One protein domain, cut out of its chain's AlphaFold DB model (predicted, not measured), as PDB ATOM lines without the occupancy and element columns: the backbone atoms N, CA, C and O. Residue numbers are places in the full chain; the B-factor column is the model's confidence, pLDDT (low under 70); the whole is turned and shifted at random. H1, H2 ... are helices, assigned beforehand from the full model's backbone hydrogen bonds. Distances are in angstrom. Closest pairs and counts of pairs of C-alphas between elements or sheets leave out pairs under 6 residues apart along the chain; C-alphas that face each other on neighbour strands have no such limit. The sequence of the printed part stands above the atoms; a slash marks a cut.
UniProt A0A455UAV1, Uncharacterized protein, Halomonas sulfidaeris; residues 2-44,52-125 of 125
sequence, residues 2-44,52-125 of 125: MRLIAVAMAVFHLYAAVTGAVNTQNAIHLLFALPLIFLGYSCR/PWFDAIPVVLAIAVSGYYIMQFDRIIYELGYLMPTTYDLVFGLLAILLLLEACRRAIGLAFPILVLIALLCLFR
ATOM      1  N   MET A   2      10.259 -46.333 -32.595       76.06
ATOM      2  CA  MET A   2       9.444 -46.684 -31.404       76.06
ATOM      3  C   MET A   2      10.202 -47.461 -30.318       76.06
ATOM      4  O   MET A   2      10.130 -47.110 -29.149       76.06
ATOM      5  N   ARG A   3      10.977 -48.484 -30.712       80.25
ATOM      6  CA  ARG A   3      11.768 -49.305 -29.780       80.25
ATOM      7  C   ARG A   3      12.768 -48.487 -28.958       80.25
ATOM      8  O   ARG A   3      12.913 -48.746 -27.776       80.25
ATOM      9  N   LEU A   4      13.418 -47.492 -29.566       82.69
ATOM     10  CA  LEU A   4      14.378 -46.627 -28.871       82.69
ATOM     11  C   LEU A   4      13.681 -45.790 -27.795       82.69
ATOM     12  O   LEU A   4      14.172 -45.708 -26.678       82.69
ATOM     13  N   ILE A   5      12.509 -45.234 -28.117       81.44
ATOM     14  CA  ILE A   5      11.721 -44.418 -27.183       81.44
ATOM     15  C   ILE A   5      11.188 -45.287 -26.031       81.44
ATOM     16  O   ILE A   5      11.269 -44.887 -24.875       81.44
ATOM     17  N   ALA A   6      10.715 -46.503 -26.324       81.00
ATOM     18  CA  ALA A   6      10.242 -47.440 -25.304       81.00
ATOM     19  C   ALA A   6      11.368 -47.897 -24.360       81.00
ATOM     20  O   ALA A   6      11.177 -47.944 -23.146       81.00
ATOM     21  N   VAL A   7      12.558 -48.184 -24.902       87.19
ATOM     22  CA  VAL A   7      13.740 -48.522 -24.095       87.19
ATOM     23  C   VAL A   7      14.165 -47.330 -23.235       87.19
ATOM     24  O   VAL A   7      14.408 -47.509 -22.046       87.19
ATOM     25  N   ALA A   8      14.185 -46.111 -23.786       86.06
ATOM     26  CA  ALA A   8      14.501 -44.901 -23.023       86.06
ATOM     27  C   ALA A   8      13.519 -44.675 -21.860       86.06
ATOM     28  O   ALA A   8      13.946 -44.397 -20.740       86.06
ATOM     29  N   MET A   9      12.218 -44.871 -22.098       85.62
ATOM     30  CA  MET A   9      11.183 -44.785 -21.067       85.62
ATOM     31  C   MET A   9      11.404 -45.821 -19.957       85.62
ATOM     32  O   MET A   9      11.359 -45.475 -18.779       85.62
ATOM     33  N   ALA A  10      11.679 -47.079 -20.314       85.00
ATOM     34  CA  ALA A  10      11.922 -48.143 -19.340       85.00
ATOM     35  C   ALA A  10      13.158 -47.861 -18.471       85.00
ATOM     36  O   ALA A  10      13.098 -48.013 -17.253       85.00
ATOM     37  N   VAL A  11      14.253 -47.395 -19.080       87.69
ATOM     38  CA  VAL A  11      15.476 -47.015 -18.356       87.69
ATOM     39  C   VAL A  11      15.212 -45.843 -17.411       87.69
ATOM     40  O   VAL A  11      15.658 -45.881 -16.268       87.69
ATOM     41  N   PHE A  12      14.450 -44.834 -17.844       84.81
ATOM     42  CA  PHE A  12      14.093 -43.699 -16.992       84.81
ATOM     43  C   PHE A  12      13.270 -44.124 -15.765       84.81
ATOM     44  O   PHE A  12      13.578 -43.710 -14.649       84.81
ATOM     45  N   HIS A  13      12.261 -44.983 -15.942       82.56
ATOM     46  CA  HIS A  13      11.470 -45.497 -14.814       82.56
ATOM     47  C   HIS A  13      12.300 -46.374 -13.876       82.56
ATOM     48  O   HIS A  13      12.135 -46.282 -12.663       82.56
ATOM     49  N   LEU A  14      13.222 -47.178 -14.414       85.81
ATOM     50  CA  LEU A  14      14.138 -47.977 -13.599       85.81
ATOM     51  C   LEU A  14      15.088 -47.087 -12.785       85.81
ATOM     52  O   LEU A  14      15.319 -47.355 -11.611       85.81
ATOM     53  N   TYR A  15      15.592 -46.003 -13.380       84.56
ATOM     54  CA  TYR A  15      16.401 -45.009 -12.677       84.56
ATOM     55  C   TYR A  15      15.607 -44.340 -11.546       84.56
ATOM     56  O   TYR A  15      16.058 -44.352 -10.403       84.56
ATOM     57  N   ALA A  16      14.393 -43.855 -11.830       82.12
ATOM     58  CA  ALA A  16      13.521 -43.245 -10.824       82.12
ATOM     59  C   ALA A  16      13.155 -44.219  -9.686       82.12
ATOM     60  O   ALA A  16      13.061 -43.811  -8.530       82.12
ATOM     61  N   ALA A  17      13.002 -45.514  -9.984       81.81
ATOM     62  CA  ALA A  17      12.755 -46.540  -8.973       81.81
ATOM     63  C   ALA A  17      13.937 -46.723  -8.004       81.81
ATOM     64  O   ALA A  17      13.723 -47.059  -6.842       81.81
ATOM     65  N   VAL A  18      15.171 -46.492  -8.467       84.25
ATOM     66  CA  VAL A  18      16.389 -46.620  -7.652       84.25
ATOM     67  C   VAL A  18      16.697 -45.333  -6.883       84.25
ATOM     68  O   VAL A  18      17.090 -45.401  -5.723       84.25
ATOM     69  N   THR A  19      16.526 -44.160  -7.499       78.56
ATOM     70  CA  THR A  19      16.896 -42.867  -6.890       78.56
ATOM     71  C   THR A  19      15.790 -42.218  -6.060       78.56
ATOM     72  O   THR A  19      16.049 -41.236  -5.367       78.56
ATOM     73  N   GLY A  20      14.566 -42.746  -6.121       71.12
ATOM     74  CA  GLY A  20      13.382 -42.141  -5.516       71.12
ATOM     75  C   GLY A  20      12.613 -41.246  -6.494       71.12
ATOM     76  O   GLY A  20      13.133 -40.820  -7.528       71.12
ATOM     77  N   ALA A  21      11.342 -40.992  -6.163       70.88
ATOM     78  CA  ALA A  21      10.410 -40.275  -7.028       70.88
ATOM     79  C   ALA A  21      10.873 -38.831  -7.273       70.88
ATOM     80  O   ALA A  21      10.992 -38.029  -6.347       70.88
ATOM     81  N   VAL A  22      11.105 -38.495  -8.541       73.69
ATOM     82  CA  VAL A  22      11.372 -37.118  -8.959       73.69
ATOM     83  C   VAL A  22      10.048 -36.364  -9.076       73.69
ATOM     84  O   VAL A  22       9.090 -36.874  -9.656       73.69
ATOM     85  N   ASN A  23       9.978 -35.129  -8.573       71.25
ATOM     86  CA  ASN A  23       8.740 -34.334  -8.608       71.25
ATOM     87  C   ASN A  23       8.216 -34.110 -10.051       71.25
ATOM     88  O   ASN A  23       7.019 -33.936 -10.264       71.25
ATOM     89  N   THR A  24       9.092 -34.196 -11.060       77.69
ATOM     90  CA  THR A  24       8.787 -34.093 -12.500       77.69
ATOM     91  C   THR A  24       8.417 -35.419 -13.177       77.69
ATOM     92  O   THR A  24       8.242 -35.453 -14.399       77.69
ATOM     93  N   GLN A  25       8.279 -36.526 -12.436       79.50
ATOM     94  CA  GLN A  25       8.123 -37.870 -13.013       79.50
ATOM     95  C   GLN A  25       6.914 -37.976 -13.949       79.50
ATOM     96  O   GLN A  25       7.008 -38.604 -15.003       79.50
ATOM     97  N   ASN A  26       5.805 -37.313 -13.614       79.81
ATOM     98  CA  ASN A  26       4.591 -37.302 -14.433       79.81
ATOM     99  C   ASN A  26       4.826 -36.638 -15.797       79.81
ATOM    100  O   ASN A  26       4.401 -37.153 -16.828       79.81
ATOM    101  N   ALA A  27       5.547 -35.518 -15.813       81.19
ATOM    102  CA  ALA A  27       5.840 -34.783 -17.035       81.19
ATOM    103  C   ALA A  27       6.818 -35.529 -17.937       81.19
ATOM    104  O   ALA A  27       6.632 -35.575 -19.152       81.19
ATOM    105  N   ILE A  28       7.825 -36.162 -17.335       83.69
ATOM    106  CA  ILE A  28       8.791 -36.977 -18.068       83.69
ATOM    107  C   ILE A  28       8.117 -38.249 -18.596       83.69
ATOM    108  O   ILE A  28       8.348 -38.641 -19.736       83.69
ATOM    109  N   HIS A  29       7.213 -38.862 -17.827       87.06
ATOM    110  CA  HIS A  29       6.385 -39.960 -18.324       87.06
ATOM    111  C   HIS A  29       5.562 -39.523 -19.544       87.06
ATOM    112  O   HIS A  29       5.608 -40.203 -20.566       87.06
ATOM    113  N   LEU A  30       4.864 -38.384 -19.469       84.50
ATOM    114  CA  LEU A  30       4.073 -37.825 -20.573       84.50
ATOM    115  C   LEU A  30       4.934 -37.531 -21.812       84.50
ATOM    116  O   LEU A  30       4.522 -37.875 -22.921       84.50
ATOM    117  N   LEU A  31       6.151 -37.006 -21.620       86.88
ATOM    118  CA  LEU A  31       7.118 -36.737 -22.691       86.88
ATOM    119  C   LEU A  31       7.427 -37.987 -23.523       86.88
ATOM    120  O   LEU A  31       7.596 -37.890 -24.735       86.88
ATOM    121  N   PHE A  32       7.494 -39.161 -22.889       84.75
ATOM    122  CA  PHE A  32       7.723 -40.426 -23.589       84.75
ATOM    123  C   PHE A  32       6.425 -41.088 -24.057       84.75
ATOM    124  O   PHE A  32       6.365 -41.589 -25.181       84.75
ATOM    125  N   ALA A  33       5.390 -41.086 -23.217       85.38
ATOM    126  CA  ALA A  33       4.154 -41.821 -23.441       85.38
ATOM    127  C   ALA A  33       3.334 -41.255 -24.607       85.38
ATOM    128  O   ALA A  33       2.912 -42.022 -25.469       85.38
ATOM    129  N   LEU A  34       3.141 -39.933 -24.683       84.50
ATOM    130  CA  LEU A  34       2.335 -39.310 -25.741       84.50
ATOM    131  C   LEU A  34       2.905 -39.586 -27.145       84.50
ATOM    132  O   LEU A  34       2.158 -40.079 -27.993       84.50
ATOM    133  N   PRO A  35       4.212 -39.368 -27.411       83.88
ATOM    134  CA  PRO A  35       4.822 -39.778 -28.671       83.88
ATOM    135  C   PRO A  35       4.655 -41.265 -28.955       83.88
ATOM    136  O   PRO A  35       4.348 -41.622 -30.087       83.88
ATOM    137  N   LEU A  36       4.826 -42.133 -27.949       82.06
ATOM    138  CA  LEU A  36       4.671 -43.581 -28.115       82.06
ATOM    139  C   LEU A  36       3.250 -43.954 -28.544       82.06
ATOM    140  O   LEU A  36       3.089 -44.782 -29.439       82.06
ATOM    141  N   ILE A  37       2.240 -43.336 -27.929       83.81
ATOM    142  CA  ILE A  37       0.828 -43.577 -28.232       83.81
ATOM    143  C   ILE A  37       0.507 -43.096 -29.646       83.81
ATOM    144  O   ILE A  37      -0.073 -43.854 -30.417       83.81
ATOM    145  N   PHE A  38       0.926 -41.889 -30.030       82.44
ATOM    146  CA  PHE A  38       0.674 -41.374 -31.380       82.44
ATOM    147  C   PHE A  38       1.398 -42.165 -32.471       82.44
ATOM    148  O   PHE A  38       0.855 -42.344 -33.560       82.44
ATOM    149  N   LEU A  39       2.599 -42.673 -32.187       78.94
ATOM    150  CA  LEU A  39       3.327 -43.528 -33.121       78.94
ATOM    151  C   LEU A  39       2.705 -44.939 -33.176       78.94
ATOM    152  O   LEU A  39       2.602 -45.515 -34.256       78.94
ATOM    153  N   GLY A  40       2.308 -45.503 -32.032       73.94
ATOM    154  CA  GLY A  40       1.748 -46.855 -31.921       73.94
ATOM    155  C   GLY A  40       0.316 -46.982 -32.447       73.94
ATOM    156  O   GLY A  40      -0.018 -47.989 -33.069       73.94
ATOM    157  N   TYR A  41      -0.503 -45.948 -32.257       71.38
ATOM    158  CA  TYR A  41      -1.899 -45.877 -32.687       71.38
ATOM    159  C   TYR A  41      -2.052 -44.805 -33.775       71.38
ATOM    160  O   TYR A  41      -2.456 -43.667 -33.517       71.38
ATOM    161  N   SER A  42      -1.698 -45.177 -35.010       63.25
ATOM    162  CA  SER A  42      -1.861 -44.311 -36.185       63.25
ATOM    163  C   SER A  42      -3.340 -44.061 -36.484       63.25
ATOM    164  O   SER A  42      -4.184 -44.951 -36.353       63.25
ATOM    165  N   CYS A  43      -3.658 -42.834 -36.899       58.66
ATOM    166  CA  CYS A  43      -5.032 -42.373 -37.088       58.66
ATOM    167  C   CYS A  43      -5.744 -42.990 -38.306       58.66
ATOM    168  O   CYS A  43      -6.958 -42.827 -38.447       58.66
ATOM    169  N   ARG A  44      -5.020 -43.667 -39.207       56.75
ATOM    170  CA  ARG A  44      -5.580 -44.244 -40.437       56.75
ATOM    171  C   ARG A  44      -5.093 -45.674 -40.633       56.75
ATOM    172  O   ARG A  44      -3.963 -46.003 -40.276       56.75
ATOM    173  N   PRO A  52       1.988 -40.800 -41.963       63.31
ATOM    174  CA  PRO A  52       1.250 -39.643 -42.449       63.31
ATOM    175  C   PRO A  52       1.775 -38.387 -41.748       63.31
ATOM    176  O   PRO A  52       1.950 -38.400 -40.531       63.31
ATOM    177  N   TRP A  53       1.989 -37.281 -42.471       61.28
ATOM    178  CA  TRP A  53       2.390 -36.007 -41.845       61.28
ATOM    179  C   TRP A  53       1.431 -35.581 -40.719       61.28
ATOM    180  O   TRP A  53       1.856 -34.983 -39.735       61.28
ATOM    181  N   PHE A  54       0.159 -35.975 -40.828       65.50
ATOM    182  CA  PHE A  54      -0.868 -35.778 -39.806       65.50
ATOM    183  C   PHE A  54      -0.594 -36.496 -38.474       65.50
ATOM    184  O   PHE A  54      -1.056 -36.017 -37.444       65.50
ATOM    185  N   ASP A  55       0.170 -37.591 -38.463       70.12
ATOM    186  CA  ASP A  55       0.581 -38.280 -37.231       70.12
ATOM    187  C   ASP A  55       1.897 -37.723 -36.659       70.12
ATOM    188  O   ASP A  55       2.195 -37.929 -35.485       70.12
ATOM    189  N   ALA A  56       2.673 -36.961 -37.441       76.62
ATOM    190  CA  ALA A  56       3.917 -36.342 -36.975       76.62
ATOM    191  C   ALA A  56       3.681 -35.048 -36.173       76.62
ATOM    192  O   ALA A  56       4.371 -34.797 -35.187       76.62
ATOM    193  N   ILE A  57       2.688 -34.243 -36.561       84.06
ATOM    194  CA  ILE A  57       2.315 -32.998 -35.867       84.06
ATOM    195  C   ILE A  57       1.993 -33.229 -34.376       84.06
ATOM    196  O   ILE A  57       2.619 -32.572 -33.542       84.06
ATOM    197  N   PRO A  58       1.084 -34.153 -33.994       83.00
ATOM    198  CA  PRO A  58       0.750 -34.373 -32.586       83.00
ATOM    199  C   PRO A  58       1.931 -34.915 -31.774       83.00
ATOM    200  O   PRO A  58       2.041 -34.609 -30.590       83.00
ATOM    201  N   VAL A  59       2.856 -35.651 -32.402       83.81
ATOM    202  CA  VAL A  59       4.097 -36.106 -31.756       83.81
ATOM    203  C   VAL A  59       4.996 -34.923 -31.404       83.81
ATOM    204  O   VAL A  59       5.463 -34.826 -30.270       83.81
ATOM    205  N   VAL A  60       5.221 -34.006 -32.347       86.69
ATOM    206  CA  VAL A  60       6.050 -32.813 -32.109       86.69
ATOM    207  C   VAL A  60       5.407 -31.907 -31.062       86.69
ATOM    208  O   VAL A  60       6.095 -31.439 -30.157       86.69
ATOM    209  N   LEU A  61       4.089 -31.710 -31.136       87.19
ATOM    210  CA  LEU A  61       3.351 -30.934 -30.142       87.19
ATOM    211  C   LEU A  61       3.434 -31.555 -28.744       87.19
ATOM    212  O   LEU A  61       3.682 -30.832 -27.784       87.19
ATOM    213  N   ALA A  62       3.286 -32.876 -28.618       85.88
ATOM    214  CA  ALA A  62       3.418 -33.559 -27.335       85.88
ATOM    215  C   ALA A  62       4.806 -33.357 -26.716       85.88
ATOM    216  O   ALA A  62       4.913 -33.041 -25.533       85.88
ATOM    217  N   ILE A  63       5.862 -33.472 -27.528       87.25
ATOM    218  CA  ILE A  63       7.237 -33.229 -27.075       87.25
ATOM    219  C   ILE A  63       7.410 -31.773 -26.632       87.25
ATOM    220  O   ILE A  63       7.979 -31.525 -25.573       87.25
ATOM    221  N   ALA A  64       6.894 -30.815 -27.406       87.94
ATOM    222  CA  ALA A  64       6.995 -29.394 -27.083       87.94
ATOM    223  C   ALA A  64       6.273 -29.043 -25.772       87.94
ATOM    224  O   ALA A  64       6.833 -28.340 -24.933       87.94
ATOM    225  N   VAL A  65       5.060 -29.563 -25.567       87.38
ATOM    226  CA  VAL A  65       4.261 -29.292 -24.363       87.38
ATOM    227  C   VAL A  65       4.890 -29.924 -23.120       87.38
ATOM    228  O   VAL A  65       5.054 -29.250 -22.102       87.38
ATOM    229  N   SER A  66       5.289 -31.196 -23.190       85.88
ATOM    230  CA  SER A  66       5.953 -31.859 -22.064       85.88
ATOM    231  C   SER A  66       7.332 -31.255 -21.778       85.88
ATOM    232  O   SER A  66       7.702 -31.113 -20.614       85.88
ATOM    233  N   GLY A  67       8.067 -30.839 -22.813       85.62
ATOM    234  CA  GLY A  67       9.340 -30.134 -22.678       85.62
ATOM    235  C   GLY A  67       9.192 -28.781 -21.982       85.62
ATOM    236  O   GLY A  67       9.938 -28.506 -21.044       85.62
ATOM    237  N   TYR A  68       8.190 -27.980 -22.366       86.12
ATOM    238  CA  TYR A  68       7.882 -26.711 -21.695       86.12
ATOM    239  C   TYR A  68       7.615 -26.926 -20.203       86.12
ATOM    240  O   TYR A  68       8.196 -26.235 -19.373       86.12
ATOM    241  N   TYR A  69       6.811 -27.933 -19.845       83.12
ATOM    242  CA  TYR A  69       6.523 -28.228 -18.441       83.12
ATOM    243  C   TYR A  69       7.775 -28.627 -17.648       83.12
ATOM    244  O   TYR A  69       7.939 -28.188 -16.516       83.12
ATOM    245  N   ILE A  70       8.668 -29.440 -18.225       83.12
ATOM    246  CA  ILE A  70       9.906 -29.865 -17.551       83.12
ATOM    247  C   ILE A  70      10.854 -28.678 -17.351       83.12
ATOM    248  O   ILE A  70      11.405 -28.523 -16.267       83.12
ATOM    249  N   MET A  71      11.032 -27.833 -18.371       83.69
ATOM    250  CA  MET A  71      11.900 -26.651 -18.279       83.69
ATOM    251  C   MET A  71      11.347 -25.604 -17.314       83.69
ATOM    252  O   MET A  71      12.109 -24.941 -16.617       83.69
ATOM    253  N   GLN A  72      10.023 -25.468 -17.271       80.81
ATOM    254  CA  GLN A  72       9.341 -24.462 -16.472       80.81
ATOM    255  C   GLN A  72       8.873 -24.983 -15.114       80.81
ATOM    256  O   GLN A  72       8.161 -24.276 -14.404       80.81
ATOM    257  N   PHE A  73       9.269 -26.199 -14.744       76.19
ATOM    258  CA  PHE A  73       8.758 -26.898 -13.575       76.19
ATOM    259  C   PHE A  73       8.948 -26.110 -12.280       76.19
ATOM    260  O   PHE A  73       7.992 -25.923 -11.528       76.19
ATOM    261  N   ASP A  74      10.157 -25.589 -12.065       73.56
ATOM    262  CA  ASP A  74      10.473 -24.798 -10.879       73.56
ATOM    263  C   ASP A  74       9.617 -23.526 -10.838       73.56
ATOM    264  O   ASP A  74       8.989 -23.234  -9.825       73.56
ATOM    265  N   ARG A  75       9.473 -22.813 -11.965       75.31
ATOM    266  CA  ARG A  75       8.603 -21.626 -12.032       75.31
ATOM    267  C   ARG A  75       7.145 -21.981 -11.734       75.31
ATOM    268  O   ARG A  75       6.489 -21.296 -10.966       75.31
ATOM    269  N   ILE A  76       6.633 -23.059 -12.321       72.69
ATOM    270  CA  ILE A  76       5.244 -23.506 -12.151       72.69
ATOM    271  C   ILE A  76       4.971 -23.836 -10.680       72.69
ATOM    272  O   ILE A  76       3.978 -23.372 -10.134       72.69
ATOM    273  N   ILE A  77       5.843 -24.588 -10.011       71.25
ATOM    274  CA  ILE A  77       5.616 -24.983  -8.614       71.25
ATOM    275  C   ILE A  77       5.833 -23.827  -7.640       71.25
ATOM    276  O   ILE A  77       5.039 -23.660  -6.715       71.25
ATOM    277  N   TYR A  78       6.890 -23.037  -7.830       68.12
ATOM    278  CA  TYR A  78       7.252 -21.988  -6.880       68.12
ATOM    279  C   TYR A  78       6.485 -20.676  -7.109       68.12
ATOM    280  O   TYR A  78       6.251 -19.954  -6.143       68.12
ATOM    281  N   GLU A  79       6.039 -20.374  -8.335       62.22
ATOM    282  CA  GLU A  79       5.334 -19.119  -8.648       62.22
ATOM    283  C   GLU A  79       3.813 -19.261  -8.777       62.22
ATOM    284  O   GLU A  79       3.112 -18.340  -8.360       62.22
ATOM    285  N   LEU A  80       3.248 -20.380  -9.267       57.31
ATOM    286  CA  LEU A  80       1.773 -20.515  -9.359       57.31
ATOM    287  C   LEU A  80       1.089 -20.625  -7.991       57.31
ATOM    288  O   LEU A  80      -0.129 -20.487  -7.903       57.31
ATOM    289  N   GLY A  81       1.853 -20.852  -6.919       55.38
ATOM    290  CA  GLY A  81       1.349 -20.739  -5.552       55.38
ATOM    291  C   GLY A  81       1.029 -19.298  -5.126       55.38
ATOM    292  O   GLY A  81       0.326 -19.121  -4.134       55.38
ATOM    293  N   TYR A  82       1.525 -18.279  -5.846       50.59
ATOM    294  CA  TYR A  82       1.424 -16.863  -5.452       50.59
ATOM    295  C   TYR A  82       1.053 -15.891  -6.592       50.59
ATOM    296  O   TYR A  82       0.491 -14.832  -6.316       50.59
ATOM    297  N   LEU A  83       1.344 -16.216  -7.857       58.94
ATOM    298  CA  LEU A  83       1.095 -15.364  -9.025       58.94
ATOM    299  C   LEU A  83       0.065 -15.966  -9.987       58.94
ATOM    300  O   LEU A  83      -0.083 -17.180 -10.114       58.94
ATOM    301  N   MET A  84      -0.632 -15.079 -10.704       67.12
ATOM    302  CA  MET A  84      -1.563 -15.465 -11.763       67.12
ATOM    303  C   MET A  84      -0.827 -16.218 -12.888       67.12
ATOM    304  O   MET A  84       0.250 -15.784 -13.304       67.12
ATOM    305  N   PRO A  85      -1.404 -17.312 -13.417       70.12
ATOM    306  CA  PRO A  85      -0.808 -18.070 -14.512       70.12
ATOM    307  C   PRO A  85      -0.594 -17.188 -15.744       70.12
ATOM    308  O   PRO A  85      -1.454 -16.384 -16.113       70.12
ATOM    309  N   THR A  86       0.549 -17.359 -16.409       80.19
ATOM    310  CA  THR A  86       0.828 -16.633 -17.653       80.19
ATOM    311  C   THR A  86      -0.052 -17.195 -18.775       80.19
ATOM    312  O   THR A  86      -0.401 -18.375 -18.779       80.19
ATOM    313  N   THR A  87      -0.388 -16.377 -19.776       81.50
ATOM    314  CA  THR A  87      -1.147 -16.815 -20.965       81.50
ATOM    315  C   THR A  87      -0.514 -18.027 -21.653       81.50
ATOM    316  O   THR A  87      -1.232 -18.916 -22.104       81.50
ATOM    317  N   TYR A  88       0.819 -18.117 -21.674       82.31
ATOM    318  CA  TYR A  88       1.539 -19.286 -22.183       82.31
ATOM    319  C   TYR A  88       1.254 -20.555 -21.372       82.31
ATOM    320  O   TYR A  88       1.007 -21.600 -21.967       82.31
ATOM    321  N   ASP A  89       1.212 -20.474 -20.041       82.06
ATOM    322  CA  ASP A  89       0.958 -21.635 -19.179       82.06
ATOM    323  C   ASP A  89      -0.459 -22.183 -19.413       82.06
ATOM    324  O   ASP A  89      -0.659 -23.396 -19.490       82.06
ATOM    325  N   LEU A  90      -1.432 -21.287 -19.624       84.06
ATOM    326  CA  LEU A  90      -2.803 -21.641 -20.006       84.06
ATOM    327  C   LEU A  90      -2.867 -22.318 -21.381       84.06
ATOM    328  O   LEU A  90      -3.538 -23.339 -21.529       84.06
ATOM    329  N   VAL A  91      -2.163 -21.784 -22.383       88.62
ATOM    330  CA  VAL A  91      -2.151 -22.350 -23.743       88.62
ATOM    331  C   VAL A  91      -1.490 -23.728 -23.759       88.62
ATOM    332  O   VAL A  91      -2.064 -24.672 -24.305       88.62
ATOM    333  N   PHE A  92      -0.318 -23.878 -23.138       87.00
ATOM    334  CA  PHE A  92       0.374 -25.166 -23.057       87.00
ATOM    335  C   PHE A  92      -0.394 -26.177 -22.200       87.00
ATOM    336  O   PHE A  92      -0.451 -27.349 -22.570       87.00
ATOM    337  N   GLY A  93      -1.046 -25.740 -21.118       84.56
ATOM    338  CA  GLY A  93      -1.918 -26.589 -20.305       84.56
ATOM    339  C   GLY A  93      -3.144 -27.085 -21.075       84.56
ATOM    340  O   GLY A  93      -3.439 -28.281 -21.065       84.56
ATOM    341  N   LEU A  94      -3.819 -26.202 -21.817       88.62
ATOM    342  CA  LEU A  94      -4.950 -26.583 -22.666       88.62
ATOM    343  C   LEU A  94      -4.515 -27.559 -23.766       88.62
ATOM    344  O   LEU A  94      -5.166 -28.583 -23.979       88.62
ATOM    345  N   LEU A  95      -3.388 -27.285 -24.431       89.19
ATOM    346  CA  LEU A  95      -2.816 -28.191 -25.428       89.19
ATOM    347  C   LEU A  95      -2.462 -29.553 -24.824       89.19
ATOM    348  O   LEU A  95      -2.750 -30.571 -25.449       89.19
ATOM    349  N   ALA A  96      -1.900 -29.592 -23.611       87.06
ATOM    350  CA  ALA A  96      -1.599 -30.838 -22.909       87.06
ATOM    351  C   ALA A  96      -2.858 -31.690 -22.720       87.06
ATOM    352  O   ALA A  96      -2.851 -32.877 -23.041       87.06
ATOM    353  N   ILE A  97      -3.948 -31.075 -22.249       87.12
ATOM    354  CA  ILE A  97      -5.228 -31.755 -22.013       87.12
ATOM    355  C   ILE A  97      -5.808 -32.284 -23.326       87.12
ATOM    356  O   ILE A  97      -6.208 -33.446 -23.391       87.12
ATOM    357  N   LEU A  98      -5.830 -31.466 -24.382       88.94
ATOM    358  CA  LEU A  98      -6.360 -31.877 -25.684       88.94
ATOM    359  C   LEU A  98      -5.549 -33.025 -26.294       88.94
ATOM    360  O   LEU A  98      -6.131 -34.001 -26.768       88.94
ATOM    361  N   LEU A  99      -4.216 -32.943 -26.248       87.31
ATOM    362  CA  LEU A  99      -3.333 -34.002 -26.742       87.31
ATOM    363  C   LEU A  99      -3.491 -35.287 -25.931       87.31
ATOM    364  O   LEU A  99      -3.519 -36.370 -26.513       87.31
ATOM    365  N   LEU A 100      -3.625 -35.180 -24.609       86.50
ATOM    366  CA  LEU A 100      -3.828 -36.331 -23.737       86.50
ATOM    367  C   LEU A 100      -5.180 -37.001 -23.999       86.50
ATOM    368  O   LEU A 100      -5.236 -38.219 -24.144       86.50
ATOM    369  N   LEU A 101      -6.257 -36.222 -24.121       85.38
ATOM    370  CA  LEU A 101      -7.583 -36.739 -24.467       85.38
ATOM    371  C   LEU A 101      -7.579 -37.442 -25.823       85.38
ATOM    372  O   LEU A 101      -8.126 -38.537 -25.947       85.38
ATOM    373  N   GLU A 102      -6.938 -36.846 -26.824       86.19
ATOM    374  CA  GLU A 102      -6.808 -37.433 -28.155       86.19
ATOM    375  C   GLU A 102      -5.960 -38.716 -28.130       86.19
ATOM    376  O   GLU A 102      -6.333 -39.714 -28.749       86.19
ATOM    377  N   ALA A 103      -4.865 -38.743 -27.368       84.12
ATOM    378  CA  ALA A 103      -4.050 -39.941 -27.173       84.12
ATOM    379  C   ALA A 103      -4.848 -41.066 -26.488       84.12
ATOM    380  O   ALA A 103      -4.859 -42.200 -26.973       84.12
ATOM    381  N   CYS A 104      -5.587 -40.759 -25.419       83.25
ATOM    382  CA  CYS A 104      -6.466 -41.717 -24.744       83.25
ATOM    383  C   CYS A 104      -7.588 -42.215 -25.665       83.25
ATOM    384  O   CYS A 104      -7.871 -43.414 -25.692       83.25
ATOM    385  N   ARG A 105      -8.186 -41.326 -26.469       84.00
ATOM    386  CA  ARG A 105      -9.192 -41.685 -27.479       84.00
ATOM    387  C   ARG A 105      -8.630 -42.678 -28.497       84.00
ATOM    388  O   ARG A 105      -9.339 -43.604 -28.881       84.00
ATOM    389  N   ARG A 106      -7.376 -42.503 -28.927       79.19
ATOM    390  CA  ARG A 106      -6.697 -43.415 -29.864       79.19
ATOM    391  C   ARG A 106      -6.343 -44.765 -29.230       79.19
ATOM    392  O   ARG A 106      -6.467 -45.779 -29.907       79.19
ATOM    393  N   ALA A 107      -5.932 -44.785 -27.961       79.19
ATOM    394  CA  ALA A 107      -5.490 -46.004 -27.280       79.19
ATOM    395  C   ALA A 107      -6.643 -46.876 -26.743       79.19
ATOM    396  O   ALA A 107      -6.598 -48.097 -26.869       79.19
ATOM    397  N   ILE A 108      -7.661 -46.257 -26.130       78.25
ATOM    398  CA  ILE A 108      -8.737 -46.940 -25.379       78.25
ATOM    399  C   ILE A 108     -10.087 -46.848 -26.117       78.25
ATOM    400  O   ILE A 108     -11.016 -47.605 -25.838       78.25
ATOM    401  N   GLY A 109     -10.214 -45.941 -27.088       74.50
ATOM    402  CA  GLY A 109     -11.466 -45.662 -27.790       74.50
ATOM    403  C   GLY A 109     -12.303 -44.567 -27.118       74.50
ATOM    404  O   GLY A 109     -11.879 -43.897 -26.177       74.50
ATOM    405  N   LEU A 110     -13.528 -44.365 -27.617       74.50
ATOM    406  CA  LEU A 110     -14.417 -43.265 -27.204       74.50
ATOM    407  C   LEU A 110     -14.921 -43.363 -25.752       74.50
ATOM    408  O   LEU A 110     -15.459 -42.387 -25.235       74.50
ATOM    409  N   ALA A 111     -14.719 -44.498 -25.081       74.88
ATOM    410  CA  ALA A 111     -15.130 -44.689 -23.694       74.88
ATOM    411  C   ALA A 111     -14.413 -43.726 -22.728       74.88
ATOM    412  O   ALA A 111     -15.037 -43.198 -21.810       74.88
ATOM    413  N   PHE A 112     -13.125 -43.449 -22.955       76.56
ATOM    414  CA  PHE A 112     -12.322 -42.624 -22.046       76.56
ATOM    415  C   PHE A 112     -12.699 -41.128 -22.080       76.56
ATOM    416  O   PHE A 112     -12.913 -40.552 -21.015       76.56
ATOM    417  N   PRO A 113     -12.870 -40.485 -23.257       74.94
ATOM    418  CA  PRO A 113     -13.357 -39.104 -23.335       74.94
ATOM    419  C   PRO A 113     -14.720 -38.893 -22.666       74.94
ATOM    420  O   PRO A 113     -14.918 -37.899 -21.971       74.94
ATOM    421  N   ILE A 114     -15.649 -39.838 -22.852       78.81
ATOM    422  CA  ILE A 114     -16.986 -39.780 -22.243       78.81
ATOM    423  C   ILE A 114     -16.869 -39.829 -20.718       78.81
ATOM    424  O   ILE A 114     -17.509 -39.043 -20.025       78.81
ATOM    425  N   LEU A 115     -16.006 -40.702 -20.194       80.62
ATOM    426  CA  LEU A 115     -15.773 -40.820 -18.758       80.62
ATOM    427  C   LEU A 115     -15.187 -39.530 -18.162       80.62
ATOM    428  O   LEU A 115     -15.621 -39.102 -17.096       80.62
ATOM    429  N   VAL A 116     -14.266 -38.866 -18.872       81.25
ATOM    430  CA  VAL A 116     -13.715 -37.564 -18.455       81.25
ATOM    431  C   VAL A 116     -14.791 -36.476 -18.444       81.25
ATOM    432  O   VAL A 116     -14.862 -35.706 -17.487       81.25
ATOM    433  N   LEU A 117     -15.654 -36.421 -19.462       81.44
ATOM    434  CA  LEU A 117     -16.770 -35.469 -19.508       81.44
ATOM    435  C   LEU A 117     -17.739 -35.672 -18.338       81.44
ATOM    436  O   LEU A 117     -18.137 -34.698 -17.702       81.44
ATOM    437  N   ILE A 118     -18.075 -36.926 -18.021       85.06
ATOM    438  CA  ILE A 118     -18.932 -37.261 -16.876       85.06
ATOM    439  C   ILE A 118     -18.259 -36.845 -15.563       85.06
ATOM    440  O   ILE A 118     -18.900 -36.218 -14.724       85.06
ATOM    441  N   ALA A 119     -16.971 -37.151 -15.390       83.75
ATOM    442  CA  ALA A 119     -16.224 -36.796 -14.185       83.75
ATOM    443  C   ALA A 119     -16.156 -35.277 -13.970       83.75
ATOM    444  O   ALA A 119     -16.394 -34.809 -12.859       83.75
ATOM    445  N   LEU A 120     -15.896 -34.504 -15.032       81.81
ATOM    446  CA  LEU A 120     -15.921 -33.041 -14.973       81.81
ATOM    447  C   LEU A 120     -17.307 -32.535 -14.567       81.81
ATOM    448  O   LEU A 120     -17.410 -31.713 -13.664       81.81
ATOM    449  N   LEU A 121     -18.373 -33.058 -15.172       85.75
ATOM    450  CA  LEU A 121     -19.739 -32.652 -14.842       85.75
ATOM    451  C   LEU A 121     -20.105 -32.959 -13.378       85.75
ATOM    452  O   LEU A 121     -20.786 -32.163 -12.738       85.75
ATOM    453  N   CYS A 122     -19.642 -34.095 -12.849       81.38
ATOM    454  CA  CYS A 122     -19.842 -34.483 -11.451       81.38
ATOM    455  C   CYS A 122     -19.059 -33.603 -10.468       81.38
ATOM    456  O   CYS A 122     -19.541 -33.382  -9.366       81.38
ATOM    457  N   LEU A 123     -17.876 -33.116 -10.851       79.12
ATOM    458  CA  LEU A 123     -17.047 -32.234 -10.020       79.12
ATOM    459  C   LEU A 123     -17.652 -30.827  -9.872       79.12
ATOM    460  O   LEU A 123     -17.459 -30.175  -8.853       79.12
ATOM    461  N   PHE A 124     -18.371 -30.347 -10.889       73.25
ATOM    462  CA  PHE A 124     -19.026 -29.032 -10.889       73.25
ATOM    463  C   PHE A 124     -20.354 -28.994 -10.112       73.25
ATOM    464  O   PHE A 124     -21.100 -28.017 -10.220       73.25
ATOM    465  N   ARG A 125     -20.663 -30.043  -9.347       50.28
ATOM    466  CA  ARG A 125     -21.899 -30.187  -8.584       50.28
ATOM    467  C   ARG A 125     -21.602 -30.358  -7.100       50.28
ATOM    468  O   ARG A 125     -22.361 -29.757  -6.310       50.28
TER     469      ARG A 125
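AT A GLANCE: This is residues 2 to 44 and 52 to 125 of the 125 residues of an uncharacterized protein of Halomonas sulfidaeris (UniProt A0A455UAV1). The longest helix, H5, crosses slantwise over an antiparallel pair of helices, H2 and H3, while H1 lies along H2 on the side away from H5. H6 folds back from the end of H5 as an arm, with residues 117 to 125 sticking out, and the short H4 follows H3 at the other end of H5. The printed part has 117 residues with six named helices, H1 to H6 in chain order, and no named strand: all helix. It is only just compact, close to loose, with a radius of gyration of the C-alphas of 15.7 A, and spans 44 by 41 by 27 A.

HOW THE PARTS SIT: H5, residues 87 to 108, and H2, residues 25 to 40, are the hubs, touching three helices each. Residues 99 to 107 of H5 touch residues 34 to 38 of H2, closest at the C-alphas of Ala 103 and Ile 37, 6.2 A, at a steep tilt of 50 degrees, the same way. Residues 92 to 99 of H5 touch H3, residues 53 to 71, closest at the C-alphas of Phe 92 and Val 65, 5.8 A, at a steep tilt of 51 degrees, opposite ways. H2 and H3 touch at a shallow tilt of 5 degrees, opposite ways, with the C-alphas of Pro 35 and Val 59 closest at 4.9 A. H2 has a kink of 25 degrees near residue 32. H1, residues 2 to 19, forms a helical hairpin with H2, at a shallow tilt of 18 degrees, the C-alphas of Met 9 and Phe 32 being closest at 6.1 A. Residues 111 to 113 of H6, residues 111 to 123, touch residues 101 to 105 of H5, closest at the C-alphas of Phe 112 and Arg 105, 6.3 A, at a steep tilt of 47 degrees, opposite ways. H4, residues 73 to 79, touches no helix. It is close to H3 but not clearly touching, at 8.0 A between the C-alphas of Ile 76 and Tyr 69, and only just apart from H5, at 8.4 A. Every O i to N i+4 pair is within hydrogen-bond range in H1, H4, H5 and H6; in H2 it is 11 of 12 and in H3 13 of 15.

IN THESE COORDINATES: H5 is 31.4 A long, from C-alpha 87 at (-1.147, -16.815, -20.965) to C-alpha 108. H3 measures 27.1 A, H1 25.9 A, H2 21.9 A and H6 18.6 A. H1 begins at C-alpha 2, (9.444, -46.684, -31.404), and H6 ends at C-alpha 123, (-17.047, -32.234, -10.020).

THE WHOLE: The C-alphas of Arg 44 and Tyr 82 are the two farthest apart, 45.0 A. Residues 45 to 51 are not printed, and C-alphas 44 and 52 are 8.5 A apart across this cut. Mean pLDDT of the printed part is 79.1, with residues 42 to 44, 52 to 54, 78 to 84 and 125 under 70.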